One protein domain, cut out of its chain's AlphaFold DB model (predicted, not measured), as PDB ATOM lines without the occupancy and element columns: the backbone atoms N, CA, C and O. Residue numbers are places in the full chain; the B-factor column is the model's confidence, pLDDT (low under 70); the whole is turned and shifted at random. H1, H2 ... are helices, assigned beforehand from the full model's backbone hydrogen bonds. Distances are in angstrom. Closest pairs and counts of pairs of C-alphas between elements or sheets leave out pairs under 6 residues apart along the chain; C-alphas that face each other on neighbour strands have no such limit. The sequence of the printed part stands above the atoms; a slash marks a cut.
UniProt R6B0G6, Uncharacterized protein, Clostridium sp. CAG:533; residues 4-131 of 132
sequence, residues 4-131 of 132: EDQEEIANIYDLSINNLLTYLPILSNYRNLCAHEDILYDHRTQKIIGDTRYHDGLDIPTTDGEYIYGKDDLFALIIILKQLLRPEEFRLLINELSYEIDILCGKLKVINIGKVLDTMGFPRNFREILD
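AT A GLANCE: This is residues 4 to 131 of the 132 residues of an uncharacterized protein of Clostridium sp. CAG:533 (UniProt R6B0G6). A short helix, H4, lies in the core between two longer helices, H2 along one side and H5 along the other, with two small helices, H3 and H7, close together at another side. H1 lies at one end of the long axis, where of the helices it touches H2 alone, and past the far end of H5 the chain turns back into H6. The printed part has 128 residues with seven named helices, H1 to H7 in order along the chain, and no named strand; its class is all helix, the helices that touch being mostly crossed. It is compact, with a radius of gyration of the C-alphas of 15.1 A, and only just elongated, spanning 54 by 35 by 29 A.

HOW THE PARTS SIT: H1, residues 4 to 12, touches residues 17 to 20 of H2, residues 17 to 35, about perpendicular at 80 degrees; their closest C-alphas are those of Ala 10 and Ile 17, 5.6 A apart. H2 only just touches H4, residues 74 to 84, with 3 pairs of C-alphas within 8 A, the closest those of Tyr 23 and Ile 80 at 6.5 A; the tilt is steep, 58 degrees, opposite ways. H3, residues 53 to 57, is close to H4 but not clearly touching, with the C-alphas of Tyr 54 and Ile 79 closest at 7.2 A. H4 is close to H5, residues 87 to 107, but not clearly touching; the C-alphas of Lys 82 and Phe 90 are closest at 6.0 A, and the tilt is shallow, 21 degrees, opposite ways. Residues 101 to 105 of H5 only just touch H6, residues 113 to 120, with 3 pairs of C-alphas within 8 A, the closest those of Cys 105 and Ile 113 at 5.3 A; the tilt is steep, 54 degrees, opposite ways. Residues 90 to 98 of H5 touch H7, residues 126 to 130, the C-alphas of Arg 91 and Leu 130 being closest at 6.5 A. H2 and H5 are apart. Every O i to N i+4 pair is within hydrogen-bond range in H1, H3, H5 and H6, against 13 of 15 in H2, 6 of 7 in H4 and 0 of 1 in H7, where 2 of 2 O i to N i+3 pairs are within range.

IN THESE COORDINATES: H1 begins at C-alpha 4, (-91.703, 6.076, 82.528). H2 is 26.9 A long, H4 15.4 A and H5, the longest helix, 30.5 A, starting at C-alpha 87, (-91.016, 5.894, 55.523). H7 ends at C-alpha 130, (-89.534, -1.065, 51.356).

THE WHOLE: The C-alphas farthest apart are those of Glu 4 and Lys 109, 53.7 A. The links H2 to H3, residues 36 to 52, and H3 to H4, residues 58 to 73, are long; in the latter, residues 62 to 63 pair antiparallel with 66 to 67. The printed part has no cut, its mean pLDDT is 95.5, and no printed residue is under 70.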
ATOM      1  N   GLU A   4     -90.791   5.100  83.141       91.38
ATOM      2  CA  GLU A   4     -91.703   6.076  82.528       91.38
ATOM      3  C   GLU A   4     -91.125   6.623  81.212       91.38
ATOM      4  O   GLU A   4     -91.781   6.541  80.180       91.38
ATOM      5  N   ASP A   5     -89.850   7.037  81.216       91.31
ATOM      6  CA  ASP A   5     -89.153   7.486  79.999       91.31
ATOM      7  C   ASP A   5     -89.102   6.385  78.919       91.31
ATOM      8  O   ASP A   5     -89.173   6.660  77.723       91.31
ATOM      9  N   GLN A   6     -88.927   5.120  79.330       91.75
ATOM     10  CA  GLN A   6     -88.891   3.983  78.403       91.75
ATOM     11  C   GLN A   6     -90.242   3.776  77.726       91.75
ATOM     12  O   GLN A   6     -90.276   3.541  76.523       91.75
ATOM     13  N   GLU A   7     -91.328   3.857  78.493       93.31
ATOM     14  CA  GLU A   7     -92.697   3.716  77.996       93.31
ATOM     15  C   GLU A   7     -93.054   4.858  77.040       93.31
ATOM     16  O   GLU A   7     -93.556   4.603  75.947       93.31
ATOM     17  N   GLU A   8     -92.727   6.101  77.398       93.19
ATOM     18  CA  GLU A   8     -92.990   7.268  76.553       93.19
ATOM     19  C   GLU A   8     -92.285   7.159  75.194       93.19
ATOM     20  O   GLU A   8     -92.924   7.297  74.151       93.19
ATOM     21  N   ILE A   9     -90.989   6.833  75.187       91.50
ATOM     22  CA  ILE A   9     -90.216   6.709  73.944       91.50
ATOM     23  C   ILE A   9     -90.683   5.508  73.120       91.50
ATOM     24  O   ILE A   9     -90.807   5.616  71.902       91.50
ATOM     25  N   ALA A  10     -90.948   4.368  73.759       93.38
ATOM     26  CA  ALA A  10     -91.408   3.167  73.068       93.38
ATOM     27  C   ALA A  10     -92.729   3.419  72.320       93.38
ATOM     28  O   ALA A  10     -92.865   3.010  71.167       93.38
ATOM     29  N   ASN A  11     -93.642   4.190  72.921       93.62
ATOM     30  CA  ASN A  11     -94.914   4.569  72.307       93.62
ATOM     31  C   ASN A  11     -94.754   5.487  71.082       93.62
ATOM     32  O   ASN A  11     -95.554   5.388  70.158       93.62
ATOM     33  N   ILE A  12     -93.736   6.357  71.040       93.75
ATOM     34  CA  ILE A  12     -93.481   7.234  69.877       93.75
ATOM     35  C   ILE A  12     -93.194   6.410  68.615       93.75
ATOM     36  O   ILE A  12     -93.610   6.794  67.524       93.75
ATOM     37  N   TYR A  13     -92.492   5.286  68.770       91.81
ATOM     38  CA  TYR A  13     -92.069   4.422  67.666       91.81
ATOM     39  C   TYR A  13     -92.944   3.174  67.491       91.81
ATOM     40  O   TYR A  13     -92.612   2.328  66.668       91.81
ATOM     41  N   ASP A  14     -94.023   3.039  68.269       93.00
ATOM     42  CA  ASP A  14     -94.865   1.834  68.312       93.00
ATOM     43  C   ASP A  14     -94.051   0.542  68.553       93.00
ATOM     44  O   ASP A  14     -94.229  -0.497  67.916       93.00
ATOM     45  N   LEU A  15     -93.088   0.620  69.476       94.06
ATOM     46  CA  LEU A  15     -92.203  -0.483  69.840       94.06
ATOM     47  C   LEU A  15     -92.494  -0.995  71.246       94.06
ATOM     48  O   LEU A  15     -92.951  -0.274  72.126       94.06
ATOM     49  N   SER A  16     -92.132  -2.253  71.505       94.06
ATOM     50  CA  SER A  16     -92.045  -2.733  72.882       94.06
ATOM     51  C   SER A  16     -90.815  -2.145  73.582       94.06
ATOM     52  O   SER A  16     -89.763  -1.950  72.967       94.06
ATOM     53  N   ILE A  17     -90.906  -1.945  74.901       94.19
ATOM     54  CA  ILE A  17     -89.761  -1.524  75.731       94.19
ATOM     55  C   ILE A  17     -88.574  -2.479  75.544       94.19
ATOM     56  O   ILE A  17     -87.431  -2.040  75.448       94.19
ATOM     57  N   ASN A  18     -88.835  -3.786  75.453       93.44
ATOM     58  CA  ASN A  18     -87.791  -4.791  75.256       93.44
ATOM     59  C   ASN A  18     -87.052  -4.590  73.926       93.44
ATOM     60  O   ASN A  18     -85.822  -4.614  73.912       93.44
ATOM     61  N   ASN A  19     -87.777  -4.340  72.829       94.88
ATOM     62  CA  ASN A  19     -87.157  -4.034  71.538       94.88
ATOM     63  C   ASN A  19     -86.355  -2.736  71.615       94.88
ATOM     64  O   ASN A  19     -85.193  -2.724  71.222       94.88
ATOM     65  N   LEU A  20     -86.913  -1.678  72.211       93.62
ATOM     66  CA  LEU A  20     -86.216  -0.403  72.388       93.62
ATOM     67  C   LEU A  20     -84.888  -0.569  73.156       93.62
ATOM     68  O   LEU A  20     -83.842  -0.087  72.717       93.62
ATOM     69  N   LEU A  21     -84.900  -1.299  74.277       93.62
ATOM     70  CA  LEU A  21     -83.711  -1.565  75.099       93.62
ATOM     71  C   LEU A  21     -82.675  -2.475  74.410       93.62
ATOM     72  O   LEU A  21     -81.494  -2.479  74.788       93.62
ATOM     73  N   THR A  22     -83.093  -3.240  73.403       96.00
ATOM     74  CA  THR A  22     -82.203  -4.027  72.542       96.00
ATOM     75  C   THR A  22     -81.634  -3.184  71.401       96.00
ATOM     76  O   THR A  22     -80.433  -3.252  71.145       96.00
ATOM     77  N   TYR A  23     -82.448  -2.336  70.772       96.38
ATOM     78  CA  TYR A  23     -82.073  -1.546  69.597       96.38
ATOM     79  C   TYR A  23     -81.112  -0.404  69.933       96.38
ATOM     80  O   TYR A  23     -80.143  -0.187  69.208       96.38
ATOM     81  N   LEU A  24     -81.320   0.299  71.053       94.06
ATOM     82  CA  LEU A  24     -80.490   1.453  71.425       94.06
ATOM     83  C   LEU A  24     -78.989   1.111  71.566       94.06
ATOM     84  O   LEU A  24     -78.159   1.848  71.020       94.06
ATOM     85  N   PRO A  25     -78.588   0.009  72.234       94.44
ATOM     86  CA  PRO A  25     -77.185  -0.406  72.267       94.44
ATOM     87  C   PRO A  25     -76.617  -0.794  70.900       94.44
ATOM     88  O   PRO A  25     -75.460  -0.480  70.632       94.44
ATOM     89  N   ILE A  26     -77.411  -1.439  70.038       96.69
ATOM     90  CA  ILE A  26     -76.996  -1.821  68.678       96.69
ATOM     91  C   ILE A  26     -76.713  -0.563  67.847       96.69
ATOM     92  O   ILE A  26     -75.627  -0.423  67.287       96.69
ATOM     93  N   LEU A  27     -77.634   0.406  67.855       96.06
ATOM     94  CA  LEU A  27     -77.458   1.700  67.188       96.06
ATOM     95  C   LEU A  27     -76.230   2.447  67.711       96.06
ATOM     96  O   LEU A  27     -75.447   2.982  66.929       96.06
ATOM     97  N   SER A  28     -76.037   2.456  69.033       94.62
ATOM     98  CA  SER A  28     -74.872   3.092  69.659       94.62
ATOM     99  C   SER A  28     -73.564   2.438  69.213       94.62
ATOM    100  O   SER A  28     -72.580   3.135  68.979       94.62
ATOM    101  N   ASN A  29     -73.553   1.109  69.071       94.19
ATOM    102  CA  ASN A  29     -72.392   0.352  68.620       94.19
ATOM    103  C   ASN A  29     -72.030   0.688  67.165       94.19
ATOM    104  O   ASN A  29     -70.902   1.104  66.918       94.19
ATOM    105  N   TYR A  30     -72.994   0.624  66.241       95.12
ATOM    106  CA  TYR A  30     -72.772   1.003  64.841       95.12
ATOM    107  C   TYR A  30     -72.384   2.477  64.685       95.12
ATOM    108  O   TYR A  30     -71.467   2.795  63.936       95.12
ATOM    109  N   ARG A  31     -73.011   3.389  65.440       94.88
ATOM    110  CA  ARG A  31     -72.650   4.815  65.433       94.88
ATOM    111  C   ARG A  31     -71.206   5.046  65.880       94.88
ATOM    112  O   ARG A  31     -70.531   5.899  65.309       94.88
ATOM    113  N   ASN A  32     -70.736   4.314  66.890       92.25
ATOM    114  CA  ASN A  32     -69.345   4.397  67.333       92.25
ATOM    115  C   ASN A  32     -68.394   3.822  66.278       92.25
ATOM    116  O   ASN A  32     -67.372   4.441  66.006       92.25
ATOM    117  N   LEU A  33     -68.757   2.704  65.647       92.00
ATOM    118  CA  LEU A  33     -67.973   2.088  64.574       92.00
ATOM    119  C   LEU A  33     -67.780   3.066  63.401       92.00
ATOM    120  O   LEU A  33     -66.654   3.323  62.984       92.00
ATOM    121  N   CYS A  34     -68.860   3.724  62.964       90.50
ATOM    122  CA  CYS A  34     -68.794   4.774  61.945       90.50
ATOM    123  C   CYS A  34     -67.916   5.963  62.370       90.50
ATOM    124  O   CYS A  34     -67.193   6.515  61.548       90.50
ATOM    125  N   ALA A  35     -67.968   6.375  63.643       90.00
ATOM    126  CA  ALA A  35     -67.176   7.500  64.152       90.00
ATOM    127  C   ALA A  35     -65.670   7.196  64.246       90.00
ATOM    128  O   ALA A  35     -64.867   8.127  64.317       90.00
ATOM    129  N   HIS A  36     -65.299   5.917  64.261       90.25
ATOM    130  CA  HIS A  36     -63.915   5.452  64.267       90.25
ATOM    131  C   HIS A  36     -63.411   5.035  62.876       90.25
ATOM    132  O   HIS A  36     -62.271   4.598  62.771       90.25
ATOM    133  N   GLU A  37     -64.222   5.217  61.822       79.62
ATOM    134  CA  GLU A  37     -63.926   4.797  60.439       79.62
ATOM    135  C   GLU A  37     -63.616   3.291  60.304       79.62
ATOM    136  O   GLU A  37     -62.911   2.859  59.390       79.62
ATOM    137  N   ASP A  38     -64.176   2.479  61.204       84.81
ATOM    138  CA  ASP A  38     -64.031   1.026  61.188       84.81
ATOM    139  C   ASP A  38     -64.951   0.369  60.137       84.81
ATOM    140  O   ASP A  38     -65.962   0.923  59.692       84.81
ATOM    141  N   ILE A  39     -64.603  -0.856  59.734       85.19
ATOM    142  CA  ILE A  39     -65.307  -1.600  58.683       85.19
ATOM    143  C   ILE A  39     -66.646  -2.145  59.204       85.19
ATOM    144  O   ILE A  39     -66.692  -2.911  60.161       85.19
ATOM    145  N   LEU A  40     -67.741  -1.806  58.514       87.62
ATOM    146  CA  LEU A  40     -69.102  -2.274  58.829       87.62
ATOM    147  C   LEU A  40     -69.450  -3.649  58.235       87.62
ATOM    148  O   LEU A  40     -70.413  -4.282  58.657       87.62
ATOM    149  N   TYR A  41     -68.719  -4.059  57.198       86.31
ATOM    150  CA  TYR A  41     -69.124  -5.085  56.235       86.31
ATOM    151  C   TYR A  41     -69.419  -6.464  56.845       86.31
ATOM    152  O   TYR A  41     -70.392  -7.098  56.452       86.31
ATOM    153  N   ASP A  42     -68.603  -6.929  57.785       91.12
ATOM    154  CA  ASP A  42     -68.734  -8.231  58.450       91.12
ATOM    155  C   ASP A  42     -68.938  -8.091  59.965       91.12
ATOM    156  O   ASP A  42     -68.820  -9.062  60.717       91.12
ATOM    157  N   HIS A  43     -69.265  -6.878  60.419       93.62
ATOM    158  CA  HIS A  43     -69.437  -6.590  61.834       93.62
ATOM    159  C   HIS A  43     -70.685  -7.266  62.400       93.62
ATOM    160  O   HIS A  43     -71.780  -7.164  61.837       93.62
ATOM    161  N   ARG A  44     -70.515  -7.901  63.560       94.50
ATOM    162  CA  ARG A  44     -71.572  -8.569  64.323       94.50
ATOM    163  C   ARG A  44     -71.684  -7.942  65.702       94.50
ATOM    164  O   ARG A  44     -70.691  -7.728  66.399       94.50
ATOM    165  N   THR A  45     -72.907  -7.646  66.108       94.06
ATOM    166  CA  THR A  45     -73.188  -7.076  67.423       94.06
ATOM    167  C   THR A  45     -73.341  -8.169  68.476       94.06
ATOM    168  O   THR A  45     -73.722  -9.295  68.194       94.06
ATOM    169  N   GLN A  46     -73.039  -7.849  69.736       92.56
ATOM    170  CA  GLN A  46     -73.180  -8.820  70.832       92.56
ATOM    171  C   GLN A  46     -74.641  -9.110  71.198       92.56
ATOM    172  O   GLN A  46     -74.928 -10.099  71.870       92.56
ATOM    173  N   LYS A  47     -75.556  -8.206  70.834       94.25
ATOM    174  CA  LYS A  47     -76.986  -8.357  71.089       94.25
ATOM    175  C   LYS A  47     -77.668  -8.831  69.817       94.25
ATOM    176  O   LYS A  47     -77.442  -8.266  68.760       94.25
ATOM    177  N   ILE A  48     -78.563  -9.793  69.972       95.38
ATOM    178  CA  ILE A  48     -79.396 -10.307  68.892       95.38
ATOM    179  C   ILE A  48     -80.780  -9.662  68.996       95.38
ATOM    180  O   ILE A  48     -81.345  -9.582  70.092       95.38
ATOM    181  N   ILE A  49     -81.330  -9.193  67.877       96.94
ATOM    182  CA  ILE A  49     -82.722  -8.750  67.828       96.94
ATOM    183  C   ILE A  49     -83.677  -9.948  67.787       96.94
ATOM    184  O   ILE A  49     -83.368 -11.015  67.253       96.94
ATOM    185  N   GLY A  50     -84.862  -9.766  68.365       95.81
ATOM    186  CA  GLY A  50     -85.945 -10.735  68.233       95.81
ATOM    187  C   GLY A  50     -86.471 -10.807  66.799       95.81
ATOM    188  O   GLY A  50     -86.223  -9.913  65.986       95.81
ATOM    189  N   ASP A  51     -87.224 -11.862  66.515       96.81
ATOM    190  CA  ASP A  51     -87.886 -12.019  65.225       96.81
ATOM    191  C   ASP A  51     -88.860 -10.870  64.975       96.81
ATOM    192  O   ASP A  51     -89.508 -10.338  65.881       96.81
ATOM    193  N   THR A  52     -88.960 -10.480  63.712       96.75
ATOM    194  CA  THR A  52     -89.838  -9.398  63.271       96.75
ATOM    195  C   THR A  52     -90.600  -9.847  62.038       96.75
ATOM    196  O   THR A  52     -90.143 -10.719  61.300       96.75
ATOM    197  N   ARG A  53     -91.720  -9.176  61.754       96.56
ATOM    198  CA  ARG A  53     -92.495  -9.382  60.520       96.56
ATOM    199  C   ARG A  53     -91.673  -9.204  59.236       96.56
ATOM    200  O   ARG A  53     -92.084  -9.685  58.194       96.56
ATOM    201  N   TYR A  54     -90.535  -8.507  59.301       98.12
ATOM    202  CA  TYR A  54     -89.651  -8.303  58.153       98.12
ATOM    203  C   TYR A  54     -88.797  -9.531  57.842       98.12
ATOM    204  O   TYR A  54     -88.413  -9.706  56.695       98.12
ATOM    205  N   HIS A  55     -88.502 -10.377  58.834       98.31
ATOM    206  CA  HIS A  55     -87.815 -11.641  58.576       98.31
ATOM    207  C   HIS A  55     -88.731 -12.598  57.808       98.31
ATOM    208  O   HIS A  55     -88.341 -13.130  56.773       98.31
ATOM    209  N   ASP A  56     -89.967 -12.733  58.295       97.50
ATOM    210  CA  ASP A  56     -91.020 -13.541  57.676       97.50
ATOM    211  C   ASP A  56     -91.407 -12.993  56.295       97.50
ATOM    212  O   ASP A  56     -91.344 -13.706  55.304       97.50
ATOM    213  N   GLY A  57     -91.692 -11.691  56.187       97.69
ATOM    214  CA  GLY A  57     -92.104 -11.066  54.926       97.69
ATOM    215  C   GLY A  57     -91.034 -11.028  53.828       97.69
ATOM    216  O   GLY A  57     -91.367 -10.724  52.687       97.69
ATOM    217  N   LEU A  58     -89.768 -11.308  54.153       98.19
ATOM    218  CA  LEU A  58     -88.679 -11.463  53.182       98.19
ATOM    219  C   LEU A  58     -88.340 -12.932  52.896       98.19
ATOM    220  O   LEU A  58     -87.384 -13.184  52.163       98.19
ATOM    221  N   ASP A  59     -89.077 -13.881  53.481       97.44
ATOM    222  CA  ASP A  59     -88.815 -15.318  53.395       97.44
ATOM    223  C   ASP A  59     -87.366 -15.677  53.787       97.44
ATOM    224  O   ASP A  59     -86.693 -16.485  53.135       97.44
ATOM    225  N   ILE A  60     -86.843 -15.054  54.855       98.00
ATOM    226  CA  ILE A  60     -85.477 -15.328  55.317       98.00
ATOM    227  C   ILE A  60     -85.405 -16.778  55.821       98.00
ATOM    228  O   ILE A  60     -86.202 -17.179  56.669       98.00
ATOM    229  N   PRO A  61     -84.443 -17.590  55.351       96.81
ATOM    230  CA  PRO A  61     -84.337 -18.969  55.802       96.81
ATOM    231  C   PRO A  61     -83.901 -19.050  57.268       96.81
ATOM    232  O   PRO A  61     -83.144 -18.216  57.773       96.81
ATOM    233  N   THR A  62     -84.347 -20.108  57.938       96.94
ATOM    234  CA  THR A  62     -84.008 -20.397  59.334       96.94
ATOM    235  C   THR A  62     -83.089 -21.607  59.448       96.94
ATOM    236  O   THR A  62     -83.264 -22.586  58.721       96.94
ATOM    237  N   THR A  63     -82.173 -21.587  60.412       95.31
ATOM    238  CA  THR A  63     -81.399 -22.756  60.858       95.31
ATOM    239  C   THR A  63     -81.652 -22.963  62.345       95.31
ATOM    240  O   THR A  63     -81.609 -22.006  63.107       95.31
ATOM    241  N   ASP A  64     -81.968 -24.194  62.753       93.44
ATOM    242  CA  ASP A  64     -82.279 -24.542  64.151       93.44
ATOM    243  C   ASP A  64     -83.365 -23.656  64.802       93.44
ATOM    244  O   ASP A  64     -83.378 -23.443  66.010       93.44
ATOM    245  N   GLY A  65     -84.308 -23.163  63.989       90.94
ATOM    246  CA  GLY A  65     -85.416 -22.314  64.432       90.94
ATOM    247  C   GLY A  65     -85.109 -20.815  64.492       90.94
ATOM    248  O   GLY A  65     -86.008 -20.052  64.817       90.94
ATOM    249  N   GLU A  66     -83.897 -20.381  64.139       93.69
ATOM    250  CA  GLU A  66     -83.505 -18.967  64.114       93.69
ATOM    251  C   GLU A  66     -83.223 -18.501  62.681       93.69
ATOM    252  O   GLU A  66     -82.625 -19.229  61.884       93.69
ATOM    253  N   TYR A  67     -83.627 -17.275  62.343       97.81
ATOM    254  CA  TYR A  67     -83.300 -16.665  61.051       97.81
ATOM    255  C   TYR A  67     -81.785 -16.510  60.878       97.81
ATOM    256  O   TYR A  67     -81.088 -16.073  61.791       97.81
ATOM    257  N   ILE A  68     -81.268 -16.834  59.690       96.88
ATOM    258  CA  ILE A  68     -79.814 -16.778  59.438       96.88
ATOM    259  C   ILE A  68     -79.279 -15.357  59.187       96.88
ATOM    260  O   ILE A  68     -78.068 -15.155  59.162       96.88
ATOM    261  N   TYR A  69     -80.178 -14.394  58.973       97.88
ATOM    262  CA  TYR A  69     -79.901 -13.005  58.602       97.88
ATOM    263  C   TYR A  69     -80.785 -12.060  59.408       97.88
ATOM    264  O   TYR A  69     -81.907 -12.423  59.761       97.88
ATOM    265  N   GLY A  70     -80.318 -10.833  59.639       97.38
ATOM    266  CA  GLY A  70     -81.119  -9.790  60.280       97.38
ATOM    267  C   GLY A  70     -81.131  -9.845  61.802       97.38
ATOM    268  O   GLY A  70     -81.940  -9.163  62.420       97.38
ATOM    269  N   LYS A  71     -80.247 -10.632  62.423       97.50
ATOM    270  CA  LYS A  71     -80.291 -10.922  63.866       97.50
ATOM    271  C   LYS A  71     -79.265 -10.128  64.666       97.50
ATOM    272  O   LYS A  71     -79.625  -9.468  65.637       97.50
ATOM    273  N   ASP A  72     -78.009 -10.149  64.246       96.56
ATOM    274  CA  ASP A  72     -76.889  -9.437  64.875       96.56
ATOM    275  C   ASP A  72     -75.957  -8.755  63.860       96.56
ATOM    276  O   ASP A  72     -74.931  -8.193  64.245       96.56
ATOM    277  N   ASP A  73     -76.313  -8.806  62.579       96.88
ATOM    278  CA  ASP A  73     -75.576  -8.248  61.447       96.88
ATOM    279  C   ASP A  73     -75.998  -6.829  61.076       96.88
ATOM    280  O   ASP A  73     -76.903  -6.217  61.644       96.88
ATOM    281  N   LEU A  74     -75.343  -6.314  60.036       96.75
ATOM    282  CA  LEU A  74     -75.701  -5.058  59.416       96.75
ATOM    283  C   LEU A  74     -77.146  -5.060  58.888       96.75
ATOM    284  O   LEU A  74     -77.776  -4.004  58.885       96.75
ATOM    285  N   PHE A  75     -77.723  -6.203  58.503       97.94
ATOM    286  CA  PHE A  75     -79.142  -6.242  58.144       97.94
ATOM    287  C   PHE A  75     -80.065  -6.094  59.365       97.94
ATOM    288  O   PHE A  75     -81.112  -5.454  59.258       97.94
ATOM    289  N   ALA A  76     -79.650  -6.547  60.553       98.06
ATOM    290  CA  ALA A  76     -80.350  -6.244  61.806       98.06
ATOM    291  C   ALA A  76     -80.439  -4.727  62.041       98.06
ATOM    292  O   ALA A  76     -81.493  -4.217  62.430       98.06
ATOM    293  N   LEU A  77     -79.372  -3.975  61.732       97.75
ATOM    294  CA  LEU A  77     -79.403  -2.508  61.762       97.75
ATOM    295  C   LEU A  77     -80.448  -1.947  60.785       97.75
ATOM    296  O   LEU A  77     -81.192  -1.040  61.156       97.75
ATOM    297  N   ILE A  78     -80.553  -2.497  59.572       98.19
ATOM    298  CA  ILE A  78     -81.574  -2.081  58.597       98.19
ATOM    299  C   ILE A  78     -82.992  -2.335  59.129       98.19
ATOM    300  O   ILE A  78     -83.845  -1.455  59.022       98.19
ATOM    301  N   ILE A  79     -83.244  -3.482  59.768       98.44
ATOM    302  CA  ILE A  79     -84.538  -3.806  60.394       98.44
ATOM    303  C   ILE A  79     -84.871  -2.847  61.546       98.44
ATOM    304  O   ILE A  79     -86.028  -2.452  61.719       98.44
ATOM    305  N   ILE A  80     -83.876  -2.450  62.341       98.12
ATOM    306  CA  ILE A  80     -84.054  -1.444  63.395       98.12
ATOM    307  C   ILE A  80     -84.412  -0.091  62.771       98.12
ATOM    308  O   ILE A  80     -85.392   0.535  63.172       98.12
ATOM    309  N   LEU A  81     -83.661   0.352  61.760       98.00
ATOM    310  CA  LEU A  81     -83.894   1.633  61.091       98.00
ATOM    311  C   LEU A  81     -85.245   1.673  60.366       98.00
ATOM    312  O   LEU A  81     -85.895   2.713  60.389       98.00
ATOM    313  N   LYS A  82     -85.726   0.550  59.816       97.81
ATOM    314  CA  LYS A  82     -87.079   0.429  59.242       97.81
ATOM    315  C   LYS A  82     -88.180   0.775  60.245       97.81
ATOM    316  O   LYS A  82     -89.221   1.287  59.847       97.81
ATOM    317  N   GLN A  83     -87.970   0.466  61.521       96.62
ATOM    318  CA  GLN A  83     -88.947   0.717  62.582       96.62
ATOM    319  C   GLN A  83     -88.831   2.124  63.178       96.62
ATOM    320  O   GLN A  83     -89.811   2.643  63.696       96.62
ATOM    321  N   LEU A  84     -87.643   2.733  63.129       96.06
ATOM    322  CA  LEU A  84     -87.386   4.024  63.776       96.06
ATOM    323  C   LEU A  84     -87.463   5.223  62.829       96.06
ATOM    324  O   LEU A  84     -87.757   6.331  63.273       96.06
ATOM    325  N   LEU A  85     -87.150   5.035  61.548       96.81
ATOM    326  CA  LEU A  85     -87.146   6.113  60.564       96.81
ATOM    327  C   LEU A  85     -88.531   6.327  59.967       96.81
ATOM    328  O   LEU A  85     -89.335   5.400  59.843       96.81
ATOM    329  N   ARG A  86     -88.781   7.554  59.504       96.62
ATOM    330  CA  ARG A  86     -89.970   7.825  58.698       96.62
ATOM    331  C   ARG A  86     -89.881   7.077  57.363       96.62
ATOM    332  O   ARG A  86     -88.774   6.882  56.847       96.62
ATOM    333  N   PRO A  87     -91.015   6.684  56.756       96.81
ATOM    334  CA  PRO A  87     -91.016   5.894  55.523       96.81
ATOM    335  C   PRO A  87     -90.210   6.511  54.371       96.81
ATOM    336  O   PRO A  87     -89.574   5.792  53.600       96.81
ATOM    337  N   GLU A  88     -90.222   7.836  54.235       97.81
ATOM    338  CA  GLU A  88     -89.451   8.570  53.233       97.81
ATOM    339  C   GLU A  88     -87.938   8.519  53.491       97.81
ATOM    340  O   GLU A  88     -87.172   8.301  52.554       97.81
ATOM    341  N   GLU A  89     -87.510   8.636  54.748       98.31
ATOM    342  CA  GLU A  89     -86.097   8.567  55.139       98.31
ATOM    343  C   GLU A  89     -85.556   7.155  54.963       98.31
ATOM    344  O   GLU A  89     -84.476   6.958  54.410       98.31
ATOM    345  N   PHE A  90     -86.341   6.157  55.370       98.50
ATOM    346  CA  PHE A  90     -85.977   4.764  55.171       98.50
ATOM    347  C   PHE A  90     -85.889   4.409  53.681       98.50
ATOM    348  O   PHE A  90     -84.979   3.698  53.259       98.50
ATOM    349  N   ARG A  91     -86.794   4.947  52.852       98.50
ATOM    350  CA  ARG A  91     -86.725   4.760  51.399       98.50
ATOM    351  C   ARG A  91     -85.458   5.361  50.799       98.50
ATOM    352  O   ARG A  91     -84.834   4.713  49.963       98.50
ATOM    353  N   LEU A  92     -85.065   6.560  51.228       98.50
ATOM    354  CA  LEU A  92     -83.803   7.169  50.805       98.50
ATOM    355  C   LEU A  92     -82.604   6.302  51.210       98.50
ATOM    356  O   LEU A  92     -81.785   5.985  50.353       98.50
ATOM    357  N   LEU A  93     -82.569   5.826  52.459       98.12
ATOM    358  CA  LEU A  93     -81.514   4.943  52.964       98.12
ATOM    359  C   LEU A  93     -81.342   3.682  52.101       98.12
ATOM    360  O   LEU A  93     -80.230   3.356  51.690       98.12
ATOM    361  N   ILE A  94     -82.431   2.963  51.810       98.44
ATOM    362  CA  ILE A  94     -82.358   1.734  51.004       98.44
ATOM    363  C   ILE A  94     -81.962   2.033  49.557       98.44
ATOM    364  O   ILE A  94     -81.240   1.233  48.957       98.44
ATOM    365  N   ASN A  95     -82.394   3.162  48.991       98.25
ATOM    366  CA  ASN A  95     -82.005   3.563  47.641       98.25
ATOM    367  C   ASN A  95     -80.501   3.860  47.549       98.25
ATOM    368  O   ASN A  95     -79.845   3.369  46.632       98.25
ATOM    369  N   GLU A  96     -79.948   4.608  48.507       98.06
ATOM    370  CA  GLU A  96     -78.511   4.906  48.572       98.06
ATOM    371  C   GLU A  96     -77.687   3.629  48.772       98.06
ATOM    372  O   GLU A  96     -76.750   3.366  48.018       98.06
ATOM    373  N   LEU A  97     -78.091   2.772  49.714       96.88
ATOM    374  CA  LEU A  97     -77.434   1.486  49.946       96.88
ATOM    375  C   LEU A  97     -77.484   0.582  48.703       96.88
ATOM    376  O   LEU A  97     -76.489  -0.048  48.345       96.88
ATOM    377  N   SER A  98     -78.632   0.535  48.025       97.50
ATOM    378  CA  SER A  98     -78.809  -0.240  46.792       97.50
ATOM    379  C   SER A  98     -77.885   0.236  45.683       97.50
ATOM    380  O   SER A  98     -77.281  -0.596  45.009       97.50
ATOM    381  N   TYR A  99     -77.765   1.552  45.515       98.06
ATOM    382  CA  TYR A  99     -76.893   2.160  44.521       98.06
ATOM    383  C   TYR A  99     -75.421   1.794  44.760       98.06
ATOM    384  O   TYR A  99     -74.737   1.357  43.832       98.06
ATOM    385  N   GLU A 100     -74.946   1.875  46.005       96.81
ATOM    386  CA  GLU A 100     -73.571   1.486  46.353       96.81
ATOM    387  C   GLU A 100     -73.313  -0.018  46.150       96.81
ATOM    388  O   GLU A 100     -72.261  -0.410  45.634       96.81
ATOM    389  N   ILE A 101     -74.290  -0.873  46.473       96.75
ATOM    390  CA  ILE A 101     -74.224  -2.321  46.214       96.75
ATOM    391  C   ILE A 101     -74.134  -2.613  44.710       96.75
ATOM    392  O   ILE A 101     -73.344  -3.466  44.297       96.75
ATOM    393  N   ASP A 102     -74.895  -1.902  43.878       97.25
ATOM    394  CA  ASP A 102     -74.890  -2.101  42.425       97.25
ATOM    395  C   ASP A 102     -73.572  -1.618  41.795       97.25
ATOM    396  O   ASP A 102     -72.997  -2.308  40.943       97.25
ATOM    397  N   ILE A 103     -73.020  -0.494  42.274       97.88
ATOM    398  CA  ILE A 103     -71.665  -0.048  41.910       97.88
ATOM    399  C   ILE A 103     -70.636  -1.118  42.269       97.88
ATOM    400  O   ILE A 103     -69.763  -1.437  41.452       97.88
ATOM    401  N   LEU A 104     -70.700  -1.654  43.489       96.25
ATOM    402  CA  LEU A 104     -69.786  -2.697  43.936       96.25
ATOM    403  C   LEU A 104     -69.910  -3.933  43.043       96.25
ATOM    404  O   LEU A 104     -68.894  -4.432  42.562       96.25
ATOM    405  N   CYS A 105     -71.134  -4.372  42.743       96.75
ATOM    406  CA  CYS A 105     -71.401  -5.505  41.861       96.75
ATOM    407  C   CYS A 105     -70.717  -5.346  40.493       96.75
ATOM    408  O   CYS A 105     -70.096  -6.292  40.012       96.75
ATOM    409  N   GLY A 106     -70.757  -4.149  39.894       97.38
ATOM    410  CA  GLY A 106     -70.078  -3.859  38.625       97.38
ATOM    411  C   GLY A 106     -68.542  -3.854  38.699       97.38
ATOM    412  O   GLY A 106     -67.874  -3.996  37.675       97.38
ATOM    413  N   LYS A 107     -67.964  -3.703  39.898       97.12
ATOM    414  CA  LYS A 107     -66.507  -3.685  40.134       97.12
ATOM    415  C   LYS A 107     -65.935  -5.058  40.502       97.12
ATOM    416  O   LYS A 107     -64.725  -5.266  40.370       97.12
ATOM    417  N   LEU A 108     -66.766  -5.985  40.974       96.75
ATOM    418  CA  LEU A 108     -66.340  -7.321  41.381       96.75
ATOM    419  C   LEU A 108     -65.899  -8.168  40.173       96.75
ATOM    420  O   LEU A 108     -66.604  -8.273  39.174       96.75
ATOM    421  N   LYS A 109     -64.724  -8.804  40.278       95.88
ATOM    422  CA  LYS A 109     -64.159  -9.670  39.217       95.88
ATOM    423  C   LYS A 109     -64.029 -11.142  39.607       95.88
ATOM    424  O   LYS A 109     -64.020 -12.000  38.735       95.88
ATOM    425  N   VAL A 110     -63.864 -11.420  40.902       96.19
ATOM    426  CA  VAL A 110     -63.512 -12.759  41.419       96.19
ATOM    427  C   VAL A 110     -64.663 -13.390  42.199       96.19
ATOM    428  O   VAL A 110     -64.884 -14.593  42.102       96.19
ATOM    429  N   ILE A 111     -65.402 -12.590  42.970       96.12
ATOM    430  CA  ILE A 111     -66.553 -13.041  43.760       96.12
ATOM    431  C   ILE A 111     -67.838 -12.415  43.223       96.12
ATOM    432  O   ILE A 111     -67.804 -11.350  42.616       96.12
ATOM    433  N   ASN A 112     -68.970 -13.073  43.455       95.56
ATOM    434  CA  ASN A 112     -70.286 -12.525  43.143       95.56
ATOM    435  C   ASN A 112     -70.785 -11.636  44.297       95.56
ATOM    436  O   ASN A 112     -70.460 -11.905  45.457       95.56
ATOM    437  N   ILE A 113     -71.614 -10.633  43.985       96.50
ATOM    438  CA  ILE A 113     -72.254  -9.763  44.982       96.50
ATOM    439  C   ILE A 113     -73.054 -10.546  46.033       96.50
ATOM    440  O   ILE A 113     -73.076 -10.153  47.189       96.50
ATOM    441  N   GLY A 114     -73.621 -11.703  45.689       96.69
ATOM    442  CA  GLY A 114     -74.294 -12.587  46.638       96.69
ATOM    443  C   GLY A 114     -73.403 -12.970  47.819       96.69
ATOM    444  O   GLY A 114     -73.833 -12.845  48.951       96.69
ATOM    445  N   LYS A 115     -72.121 -13.293  47.588       96.12
ATOM    446  CA  LYS A 115     -71.184 -13.618  48.682       96.12
ATOM    447  C   LYS A 115     -70.932 -12.421  49.609       96.12
ATOM    448  O   LYS A 115     -70.684 -12.601  50.800       96.12
ATOM    449  N   VAL A 116     -70.975 -11.213  49.051       96.06
ATOM    450  CA  VAL A 116     -70.845  -9.958  49.801       96.06
ATOM    451  C   VAL A 116     -72.082  -9.758  50.677       96.06
ATOM    452  O   VAL A 116     -71.943  -9.589  51.885       96.06
ATOM    453  N   LEU A 117     -73.278  -9.885  50.095       97.19
ATOM    454  CA  LEU A 117     -74.548  -9.791  50.820       97.19
ATOM    455  C   LEU A 117     -74.659 -10.843  51.929       97.19
ATOM    456  O   LEU A 117     -74.978 -10.488  53.059       97.19
ATOM    457  N   ASP A 118     -74.301 -12.097  51.642       96.81
ATOM    458  CA  ASP A 118     -74.315 -13.187  52.621       96.81
ATOM    459  C   ASP A 118     -73.425 -12.854  53.834       96.81
ATOM    460  O   ASP A 118     -73.791 -13.132  54.974       96.81
ATOM    461  N   THR A 119     -72.267 -12.218  53.606       95.81
ATOM    462  CA  THR A 119     -71.350 -11.813  54.687       95.81
ATOM    463  C   THR A 119     -71.928 -10.665  55.516       95.81
ATOM    464  O   THR A 119     -71.887 -10.714  56.746       95.81
ATOM    465  N   MET A 120     -72.530  -9.678  54.843       96.31
ATOM    466  CA  MET A 120     -73.226  -8.550  55.475       96.31
ATOM    467  C   MET A 120     -74.504  -8.970  56.213       96.31
ATOM    468  O   MET A 120     -75.080  -8.157  56.934       96.31
ATOM    469  N   GLY A 121     -74.967 -10.207  56.013       97.31
ATOM    470  CA  GLY A 121     -76.208 -10.730  56.573       97.31
ATOM    471  C   GLY A 121     -77.463 -10.273  55.832       97.31
ATOM    472  O   GLY A 121     -78.522 -10.187  56.434       97.31
ATOM    473  N   PHE A 122     -77.363  -9.932  54.547       97.94
ATOM    474  CA  PHE A 122     -78.487  -9.442  53.749       97.94
ATOM    475  C   PHE A 122     -79.134 -10.587  52.961       97.94
ATOM    476  O   PHE A 122     -78.431 -11.276  52.214       97.94
ATOM    477  N   PRO A 123     -80.469 -10.752  53.010       97.44
ATOM    478  CA  PRO A 123     -81.154 -11.624  52.067       97.44
ATOM    479  C   PRO A 123     -81.079 -11.035  50.648       97.44
ATOM    480  O   PRO A 123     -80.991  -9.821  50.451       97.44
ATOM    481  N   ARG A 124     -81.136 -11.883  49.615       96.25
ATOM    482  CA  ARG A 124     -80.991 -11.430  48.212       96.25
ATOM    483  C   ARG A 124     -82.066 -10.429  47.786       96.25
ATOM    484  O   ARG A 124     -81.796  -9.557  46.964       96.25
ATOM    485  N   ASN A 125     -83.257 -10.559  48.353       97.56
ATOM    486  CA  ASN A 125     -84.421  -9.714  48.121       97.56
ATOM    487  C   ASN A 125     -84.566  -8.589  49.161       97.56
ATOM    488  O   ASN A 125     -85.638  -8.009  49.263       97.56
ATOM    489  N   PHE A 126     -83.511  -8.223  49.904       98.12
ATOM    490  CA  PHE A 126     -83.595  -7.230  50.991       98.12
ATOM    491  C   PHE A 126     -84.299  -5.914  50.619       98.12
ATOM    492  O   PHE A 126     -84.848  -5.253  51.491       98.12
ATOM    493  N   ARG A 127     -84.278  -5.516  49.341       98.06
ATOM    494  CA  ARG A 127     -84.924  -4.296  48.833       98.06
ATOM    495  C   ARG A 127     -86.448  -4.316  48.983       98.06
ATOM    496  O   ARG A 127     -87.044  -3.253  49.123       98.06
ATOM    497  N   GLU A 128     -87.060  -5.499  49.019       98.31
ATOM    498  CA  GLU A 128     -88.507  -5.692  49.207       98.31
ATOM    499  C   GLU A 128     -88.982  -5.219  50.592       98.31
ATOM    500  O   GLU A 128     -90.159  -4.915  50.769       98.31
ATOM    501  N   ILE A 129     -88.069  -5.007  51.552       98.19
ATOM    502  CA  ILE A 129     -88.384  -4.422  52.868       98.19
ATOM    503  C   ILE A 129     -89.003  -3.015  52.775       98.19
ATOM    504  O   ILE A 129     -89.594  -2.517  53.738       98.19
ATOM    505  N   LEU A 130     -88.871  -2.340  51.628       97.69
ATOM    506  CA  LEU A 130     -89.534  -1.065  51.356       97.69
ATOM    507  C   LEU A 130     -91.058  -1.176  51.350       97.69
ATOM    508  O   LEU A 130     -91.720  -0.232  51.788       97.69
ATOM    509  N   ASP A 131     -91.575  -2.313  50.894       95.88
ATOM    510  CA  ASP A 131     -93.001  -2.548  50.668       95.88
ATOM    511  C   ASP A 131     -93.660  -3.344  51.810       95.88
ATOM    512  O   ASP A 131     -94.878  -3.529  51.812       95.88
TER     513      ASP A 131